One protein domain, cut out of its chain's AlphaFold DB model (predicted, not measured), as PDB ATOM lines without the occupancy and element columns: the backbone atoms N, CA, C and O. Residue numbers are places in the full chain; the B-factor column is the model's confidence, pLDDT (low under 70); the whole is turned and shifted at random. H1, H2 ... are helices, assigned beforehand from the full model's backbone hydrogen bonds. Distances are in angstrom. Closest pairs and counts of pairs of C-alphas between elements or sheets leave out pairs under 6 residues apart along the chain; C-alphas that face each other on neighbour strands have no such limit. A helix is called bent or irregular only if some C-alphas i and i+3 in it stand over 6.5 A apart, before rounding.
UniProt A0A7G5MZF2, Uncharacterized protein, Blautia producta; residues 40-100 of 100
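AT A GLANCE: This is residues 40 to 100 of the 100 residues of an uncharacterized protein of Blautia producta (UniProt A0A7G5MZF2). The longest helix, H4, and H3 make a hairpin side by side; H1 meets the other side of H3 near that helix's last residues and swings away from it as a V, with short H2 at the V's open end. The last part of H4 with the tail after it, residues 93 to 100, sticks out past this flat body. The printed part has 61 residues with four named helices, in the order H1, H2, H3, H4, no named strand, and the class all helix. It is only just loose, close to compact, with a radius of gyration of the C-alphas of 12.6 A and spans of 41 by 25 by 12 A.

IN THESE COORDINATES: H4, residues 81 to 98, is 26.3 A long, from C-alpha 81 at (3.308, -7.197, 8.372) to C-alpha 98 at (2.200, -30.704, 20.022). H3, residues 67 to 77, measures 15.5 A. H1, residues 41 to 55, begins at C-alpha 41 at (-2.816, 2.011, 3.120) and measures 21.4 A; it is irregular, but only just, with C-alphas 49 and 52 6.8 A apart. H2, residues 60 to 65, measures 9.0 A.

HOW THE PARTS SIT: H4 and H3, a helical hairpin, touch at a shallow tilt of 10 degrees, opposite ways; their closest C-alphas, Phe 72 and Ser 84, are 4.3 A apart. H1 touches H3 with residues 44 to 48 alone, at a shallow tilt of 32 degrees, opposite ways; the closest C-alphas, Arg 44 and Ala 77, are 5.8 A apart. H1 and H2 are close but not clearly touching, the C-alphas of Leu 55 and Lys 63 being closest at 7.8 A. H2 and H3 meet only through their link. H4 is apart from H1 and H2. Each O i to N i+4 pair is within hydrogen-bond range in H2, H3 and H4, and 9 of 11 are in H1.

THE WHOLE: The C-alphas farthest apart, Asp 42 and Leu 100, are 41.0 A apart. Residues 56 to 62, of which 60 to 62 belong to H2, stand free, and so do residues 93 to 100, of which 93 to 98 belong to H4. The three links are tight, and the printed part has no cut. Mean pLDDT of the printed part is 91.4; residue 100 alone is under 70.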
ATOM      1  N   PRO A  40       1.924   0.687   3.652       87.38
ATOM      2  CA  PRO A  40       1.038   1.724   3.128       87.38
ATOM      3  C   PRO A  40      -0.440   1.279   3.113       87.38
ATOM      4  O   PRO A  40      -0.769   0.107   3.311       87.38
ATOM      5  N   ILE A  41      -1.362   2.241   2.978       86.75
ATOM      6  CA  ILE A  41      -2.816   2.011   3.120       86.75
ATOM      7  C   ILE A  41      -3.344   1.016   2.082       86.75
ATOM      8  O   ILE A  41      -4.110   0.121   2.430       86.75
ATOM      9  N   ASP A  42      -2.907   1.147   0.835       88.81
ATOM     10  CA  ASP A  42      -3.289   0.300  -0.297       88.81
ATOM     11  C   ASP A  42      -2.947  -1.183  -0.065       88.81
ATOM     12  O   ASP A  42      -3.757  -2.076  -0.343       88.81
ATOM     13  N   GLU A  43      -1.789  -1.471   0.530       89.19
ATOM     14  CA  GLU A  43      -1.410  -2.835   0.909       89.19
ATOM     15  C   GLU A  43      -2.326  -3.404   2.004       89.19
ATOM     16  O   GLU A  43      -2.714  -4.578   1.965       89.19
ATOM     17  N   ARG A  44      -2.736  -2.577   2.970       89.19
ATOM     18  CA  ARG A  44      -3.666  -3.000   4.030       89.19
ATOM     19  C   ARG A  44      -5.051  -3.272   3.467       89.19
ATOM     20  O   ARG A  44      -5.639  -4.304   3.787       89.19
ATOM     21  N   GLU A  45      -5.558  -2.382   2.617       89.75
ATOM     22  CA  GLU A  45      -6.838  -2.553   1.924       89.75
ATOM     23  C   GLU A  45      -6.847  -3.837   1.094       89.75
ATOM     24  O   GLU A  45      -7.804  -4.614   1.157       89.75
ATOM     25  N   THR A  46      -5.738  -4.124   0.408       90.56
ATOM     26  CA  THR A  46      -5.553  -5.368  -0.344       90.56
ATOM     27  C   THR A  46      -5.755  -6.590   0.551       90.56
ATOM     28  O   THR A  46      -6.584  -7.450   0.240       90.56
ATOM     29  N   ILE A  47      -5.083  -6.660   1.705       89.31
ATOM     30  CA  ILE A  47      -5.255  -7.790   2.632       89.31
ATOM     31  C   ILE A  47      -6.677  -7.825   3.205       89.31
ATOM     32  O   ILE A  47      -7.296  -8.892   3.236       89.31
ATOM     33  N   MET A  48      -7.222  -6.686   3.638       90.06
ATOM     34  CA  MET A  48      -8.560  -6.624   4.239       90.06
ATOM     35  C   MET A  48      -9.652  -7.067   3.263       90.06
ATOM     36  O   MET A  48     -10.598  -7.737   3.676       90.06
ATOM     37  N   SER A  49      -9.503  -6.773   1.971       92.25
ATOM     38  CA  SER A  49     -10.428  -7.232   0.932       92.25
ATOM     39  C   SER A  49     -10.354  -8.747   0.688       92.25
ATOM     40  O   SER A  49     -11.370  -9.383   0.395       92.25
ATOM     41  N   ALA A  50      -9.180  -9.362   0.873       88.94
ATOM     42  CA  ALA A  50      -8.982 -10.798   0.684       88.94
ATOM     43  C   ALA A  50      -9.560 -11.639   1.841       88.94
ATOM     44  O   ALA A  50     -10.070 -12.747   1.618       88.94
ATOM     45  N   LEU A  51      -9.511 -11.116   3.073       91.06
ATOM     46  CA  LEU A  51      -9.848 -11.849   4.299       91.06
ATOM     47  C   LEU A  51     -11.264 -12.446   4.334       91.06
ATOM     48  O   LEU A  51     -11.371 -13.621   4.691       91.06
ATOM     49  N   PRO A  52     -12.352 -11.740   3.965       92.25
ATOM     50  CA  PRO A  52     -13.701 -12.301   4.033       92.25
ATOM     51  C   PRO A  52     -13.843 -13.601   3.240       92.25
ATOM     52  O   PRO A  52     -14.377 -14.587   3.748       92.25
ATOM     53  N   SER A  53     -13.304 -13.629   2.016       92.00
ATOM     54  CA  SER A  53     -13.358 -14.804   1.139       92.00
ATOM     55  C   SER A  53     -12.551 -15.985   1.686       92.00
ATOM     56  O   SER A  53     -12.933 -17.142   1.504       92.00
ATOM     57  N   PHE A  54     -11.445 -15.698   2.375       89.19
ATOM     58  CA  PHE A  54     -10.608 -16.695   3.030       89.19
ATOM     59  C   PHE A  54     -11.307 -17.267   4.266       89.19
ATOM     60  O   PHE A  54     -11.486 -18.479   4.375       89.19
ATOM     61  N   LEU A  55     -11.789 -16.394   5.153       92.25
ATOM     62  CA  LEU A  55     -12.491 -16.783   6.371       92.25
ATOM     63  C   LEU A  55     -13.772 -17.555   6.049       92.25
ATOM     64  O   LEU A  55     -14.094 -18.509   6.747       92.25
ATOM     65  N   ALA A  56     -14.501 -17.217   4.987       93.44
ATOM     66  CA  ALA A  56     -15.719 -17.933   4.599       93.44
ATOM     67  C   ALA A  56     -15.505 -19.444   4.367       93.44
ATOM     68  O   ALA A  56     -16.441 -20.215   4.561       93.44
ATOM     69  N   LYS A  57     -14.285 -19.872   4.014       93.12
ATOM     70  CA  LYS A  57     -13.945 -21.277   3.724       93.12
ATOM     71  C   LYS A  57     -13.653 -22.121   4.969       93.12
ATOM     72  O   LYS A  57     -13.614 -23.340   4.862       93.12
ATOM     73  N   MET A  58     -13.429 -21.494   6.123       93.06
ATOM     74  CA  MET A  58     -13.083 -22.194   7.366       93.06
ATOM     75  C   MET A  58     -14.332 -22.663   8.116       93.06
ATOM     76  O   MET A  58     -15.346 -21.949   8.149       93.06
ATOM     77  N   ALA A  59     -14.244 -23.811   8.792       95.50
ATOM     78  CA  ALA A  59     -15.321 -24.275   9.657       95.50
ATOM     79  C   ALA A  59     -15.494 -23.337  10.874       95.50
ATOM     80  O   ALA A  59     -14.516 -22.753  11.351       95.50
ATOM     81  N   PRO A  60     -16.718 -23.173  11.420       93.50
ATOM     82  CA  PRO A  60     -16.952 -22.299  12.573       93.50
ATOM     83  C   PRO A  60     -16.090 -22.634  13.798       93.50
ATOM     84  O   PRO A  60     -15.592 -21.727  14.463       93.50
ATOM     85  N   GLU A  61     -15.871 -23.923  14.065       93.00
ATOM     86  CA  GLU A  61     -15.058 -24.380  15.198       93.00
ATOM     87  C   GLU A  61     -13.577 -24.009  15.023       93.00
ATOM     88  O   GLU A  61     -12.957 -23.498  15.953       93.00
ATOM     89  N   GLU A  62     -13.037 -24.144  13.807       90.25
ATOM     90  CA  GLU A  62     -11.660 -23.743  13.488       90.25
ATOM     91  C   GLU A  62     -11.463 -22.237  13.682       90.25
ATOM     92  O   GLU A  62     -10.460 -21.807  14.245       90.25
ATOM     93  N   LYS A  63     -12.444 -21.417  13.275       91.00
ATOM     94  CA  LYS A  63     -12.398 -19.960  13.486       91.00
ATOM     95  C   LYS A  63     -12.359 -19.597  14.963       91.00
ATOM     96  O   LYS A  63     -11.622 -18.689  15.339       91.00
ATOM     97  N   ARG A  64     -13.163 -20.278  15.789       91.25
ATOM     98  CA  ARG A  64     -13.261 -19.988  17.227       91.25
ATOM     99  C   ARG A  64     -11.929 -20.218  17.939       91.25
ATOM    100  O   ARG A  64     -11.617 -19.501  18.883       91.25
ATOM    101  N   GLU A  65     -11.147 -21.192  17.481       89.69
ATOM    102  CA  GLU A  65      -9.881 -21.573  18.115       89.69
ATOM    103  C   GLU A  65      -8.643 -20.908  17.485       89.69
ATOM    104  O   GLU A  65      -7.562 -20.934  18.081       89.69
ATOM    105  N   ALA A  66      -8.781 -20.239  16.333       91.19
ATOM    106  CA  ALA A  66      -7.683 -19.652  15.560       91.19
ATOM    107  C   ALA A  66      -7.102 -18.348  16.161       91.19
ATOM    108  O   ALA A  66      -7.063 -17.294  15.526       91.19
ATOM    109  N   THR A  67      -6.581 -18.415  17.388       93.81
ATOM    110  CA  THR A  67      -6.024 -17.266  18.135       93.81
ATOM    111  C   THR A  67      -4.932 -16.519  17.361       93.81
ATOM    112  O   THR A  67      -4.900 -15.288  17.353       93.81
ATOM    113  N   TYR A  68      -4.016 -17.236  16.708       93.94
ATOM    114  CA  TYR A  68      -2.927 -16.604  15.958       93.94
ATOM    115  C   TYR A  68      -3.376 -16.037  14.617       93.94
ATOM    116  O   TYR A  68      -2.781 -15.063  14.166       93.94
ATOM    117  N   LEU A  69      -4.457 -16.564  14.032       93.12
ATOM    118  CA  LEU A  69      -5.095 -15.936  12.879       93.12
ATOM    119  C   LEU A  69      -5.684 -14.577  13.272       93.12
ATOM    120  O   LEU A  69      -5.474 -13.601  12.560       93.12
ATOM    121  N   SER A  70      -6.330 -14.473  14.438       94.75
ATOM    122  CA  SER A  70      -6.816 -13.186  14.956       94.75
ATOM    123  C   SER A  70      -5.679 -12.179  15.158       94.75
ATOM    124  O   SER A  70      -5.809 -11.019  14.771       94.75
ATOM    125  N   LYS A  71      -4.539 -12.618  15.709       95.62
ATOM    126  CA  LYS A  71      -3.349 -11.763  15.876       95.62
ATOM    127  C   LYS A  71      -2.743 -11.346  14.533       95.62
ATOM    128  O   LYS A  71      -2.402 -10.180  14.363       95.62
ATOM    129  N   PHE A  72      -2.653 -12.277  13.580       94.88
ATOM    130  CA  PHE A  72      -2.209 -12.001  12.213       94.88
ATOM    131  C   PHE A  72      -3.075 -10.922  11.558       94.88
ATOM    132  O   PHE A  72      -2.534  -9.931  11.071       94.88
ATOM    133  N   ILE A  73      -4.403 -11.082  11.602       93.94
ATOM    134  CA  ILE A  73      -5.357 -10.128  11.023       93.94
ATOM    135  C   ILE A  73      -5.224  -8.762  11.696       93.94
ATOM    136  O   ILE A  73      -5.168  -7.757  10.998       93.94
ATOM    137  N   ALA A  74      -5.124  -8.716  13.027       93.06
ATOM    138  CA  ALA A  74      -4.967  -7.463  13.760       93.06
ATOM    139  C   ALA A  74      -3.686  -6.715  13.356       93.06
ATOM    140  O   ALA A  74      -3.755  -5.530  13.046       93.06
ATOM    141  N   GLY A  75      -2.541  -7.406  13.302       93.62
ATOM    142  CA  GLY A  75      -1.283  -6.808  12.847       93.62
ATOM    143  C   GLY A  75      -1.344  -6.351  11.385       93.62
ATOM    144  O   GLY A  75      -0.844  -5.278  11.058       93.62
ATOM    145  N   ALA A  76      -2.031  -7.104  10.521       92.19
ATOM    146  CA  ALA A  76      -2.106  -6.807   9.096       92.19
ATOM    147  C   ALA A  76      -3.037  -5.618   8.831       92.19
ATOM    148  O   ALA A  76      -2.724  -4.760   8.013       92.19
ATOM    149  N   ALA A  77      -4.138  -5.514   9.579       89.25
ATOM    150  CA  ALA A  77      -5.061  -4.384   9.513       89.25
ATOM    151  C   ALA A  77      -4.380  -3.056   9.870       89.25
ATOM    152  O   ALA A  77      -4.686  -2.023   9.280       89.25
ATOM    153  N   ILE A  78      -3.425  -3.083  10.805       88.88
ATOM    154  CA  ILE A  78      -2.633  -1.903  11.169       88.88
ATOM    155  C   ILE A  78      -1.326  -1.786  10.379       88.88
ATOM    156  O   ILE A  78      -0.579  -0.862  10.655       88.88
ATOM    157  N   GLY A  79      -1.051  -2.678   9.419       89.88
ATOM    158  CA  GLY A  79       0.119  -2.644   8.534       89.88
ATOM    159  C   GLY A  79       1.451  -3.110   9.142       89.88
ATOM    160  O   GLY A  79       2.498  -2.875   8.550       89.88
ATOM    161  N   LEU A  80       1.450  -3.786  10.294       93.00
ATOM    162  CA  LEU A  80       2.652  -4.383  10.896       93.00
ATOM    163  C   LEU A  80       2.903  -5.797  10.351       93.00
ATOM    164  O   LEU A  80       2.780  -6.790  11.073       93.00
ATOM    165  N   PHE A  81       3.236  -5.905   9.066       92.00
ATOM    166  CA  PHE A  81       3.308  -7.197   8.372       92.00
ATOM    167  C   PHE A  81       4.346  -8.157   8.951       92.00
ATOM    168  O   PHE A  81       4.033  -9.334   9.134       92.00
ATOM    169  N   ASP A  82       5.521  -7.671   9.346       92.38
ATOM    170  CA  ASP A  82       6.536  -8.515   9.984       92.38
ATOM    171  C   ASP A  82       6.024  -9.134  11.293       92.38
ATOM    172  O   ASP A  82       6.189 -10.330  11.550       92.38
ATOM    173  N   ALA A  83       5.324  -8.344  12.113       93.75
ATOM    174  CA  ALA A  83       4.698  -8.840  13.336       93.75
ATOM    175  C   ALA A  83       3.571  -9.837  13.024       93.75
ATOM    176  O   ALA A  83       3.459 -10.873  13.684       93.75
ATOM    177  N   SER A  84       2.772  -9.569  11.990       95.00
ATOM    178  CA  SER A  84       1.732 -10.485  11.525       95.00
ATOM    179  C   SER A  84       2.283 -11.844  11.121       95.00
ATOM    180  O   SER A  84       1.774 -12.871  11.578       95.00
ATOM    181  N   LEU A  85       3.345 -11.872  10.316       94.00
ATOM    182  CA  LEU A  85       3.997 -13.111   9.892       94.00
ATOM    183  C   LEU A  85       4.558 -13.891  11.087       94.00
ATOM    184  O   LEU A  85       4.422 -15.117  11.140       94.00
ATOM    185  N   ASN A  86       5.086 -13.195  12.097       95.88
ATOM    186  CA  ASN A  86       5.538 -13.827  13.336       95.88
ATOM    187  C   ASN A  86       4.408 -14.551  14.088       95.88
ATOM    188  O   ASN A  86       4.653 -15.597  14.695       95.88
ATOM    189  N   PHE A  87       3.163 -14.066  14.033       95.94
ATOM    190  CA  PHE A  87       2.037 -14.784  14.641       95.94
ATOM    191  C   PHE A  87       1.732 -16.099  13.923       95.94
ATOM    192  O   PHE A  87       1.506 -17.110  14.591       95.94
ATOM    193  N   VAL A  88       1.779 -16.114  12.590       91.69
ATOM    194  CA  VAL A  88       1.600 -17.347  11.805       91.69
ATOM    195  C   VAL A  88       2.728 -18.330  12.097       91.69
ATOM    196  O   VAL A  88       2.475 -19.505  12.363       91.69
ATOM    197  N   TRP A  89       3.972 -17.848  12.126       95.00
ATOM    198  CA  TRP A  89       5.123 -18.670  12.484       95.00
ATOM    199  C   TRP A  89       4.966 -19.307  13.868       95.00
ATOM    200  O   TRP A  89       5.205 -20.504  14.041       95.00
ATOM    201  N   ASN A  90       4.508 -18.534  14.853       94.12
ATOM    202  CA  ASN A  90       4.334 -19.053  16.199       94.12
ATOM    203  C   ASN A  90       3.250 -20.143  16.271       94.12
ATOM    204  O   ASN A  90       3.436 -21.133  16.978       94.12
ATOM    205  N   GLU A  91       2.161 -20.014  15.508       92.00
ATOM    206  CA  GLU A  91       1.148 -21.070  15.381       92.00
ATOM    207  C   GLU A  91       1.744 -22.358  14.806       92.00
ATOM    208  O   GLU A  91       1.505 -23.444  15.336       92.00
ATOM    209  N   VAL A  92       2.580 -22.252  13.768       92.88
ATOM    210  CA  VAL A  92       3.272 -23.408  13.177       92.88
ATOM    211  C   VAL A  92       4.170 -24.087  14.212       92.88
ATOM    212  O   VAL A  92       4.055 -25.295  14.420       92.88
ATOM    213  N   VAL A  93       5.022 -23.332  14.911       94.12
ATOM    214  CA  VAL A  93       5.933 -23.883  15.931       94.12
ATOM    215  C   VAL A  93       5.163 -24.565  17.064       94.12
ATOM    216  O   VAL A  93       5.529 -25.667  17.478       94.12
ATOM    217  N   VAL A  94       4.089 -23.945  17.561       91.00
ATOM    218  CA  VAL A  94       3.242 -24.528  18.612       91.00
ATOM    219  C   VAL A  94       2.613 -25.837  18.141       91.00
ATOM    220  O   VAL A  94       2.647 -26.825  18.874       91.00
ATOM    221  N   ASN A  95       2.079 -25.881  16.919       89.88
ATOM    222  CA  ASN A  95       1.476 -27.093  16.370       89.88
ATOM    223  C   ASN A  95       2.500 -28.206  16.135       89.88
ATOM    224  O   ASN A  95       2.202 -29.364  16.417       89.88
ATOM    225  N   LEU A  96       3.709 -27.877  15.674       93.88
ATOM    226  CA  LEU A  96       4.787 -28.857  15.530       93.88
ATOM    227  C   LEU A  96       5.181 -29.459  16.883       93.88
ATOM    228  O   LEU A  96       5.295 -30.675  16.992       93.88
ATOM    229  N   ARG A  97       5.311 -28.636  17.932       93.06
ATOM    230  CA  ARG A  97       5.639 -29.112  19.288       93.06
ATOM    231  C   ARG A  97       4.576 -30.024  19.893       93.06
ATOM    232  O   ARG A  97       4.932 -30.899  20.662       93.06
ATOM    233  N   LYS A  98       3.297 -29.832  19.560       89.88
ATOM    234  CA  LYS A  98       2.200 -30.704  20.022       89.88
ATOM    235  C   LYS A  98       2.198 -32.087  19.361       89.88
ATOM    236  O   LYS A  98       1.489 -32.969  19.832       89.88
ATOM    237  N   LYS A  99       2.901 -32.246  18.235       84.50
ATOM    238  CA  LYS A  99       2.976 -33.498  17.467       84.50
ATOM    239  C   LYS A  99       4.219 -34.337  17.786       84.50
ATOM    240  O   LYS A  99       4.297 -35.461  17.296       84.50
ATOM    241  N   LEU A 100       5.173 -33.775  18.532       63.41
ATOM    242  CA  LEU A 100       6.328 -34.479  19.099       63.41
ATOM    243  C   LEU A 100       5.928 -35.149  20.415       63.41
ATOM    244  O   LEU A 100       6.421 -36.271  20.650       63.41
TER     245      LEU A 100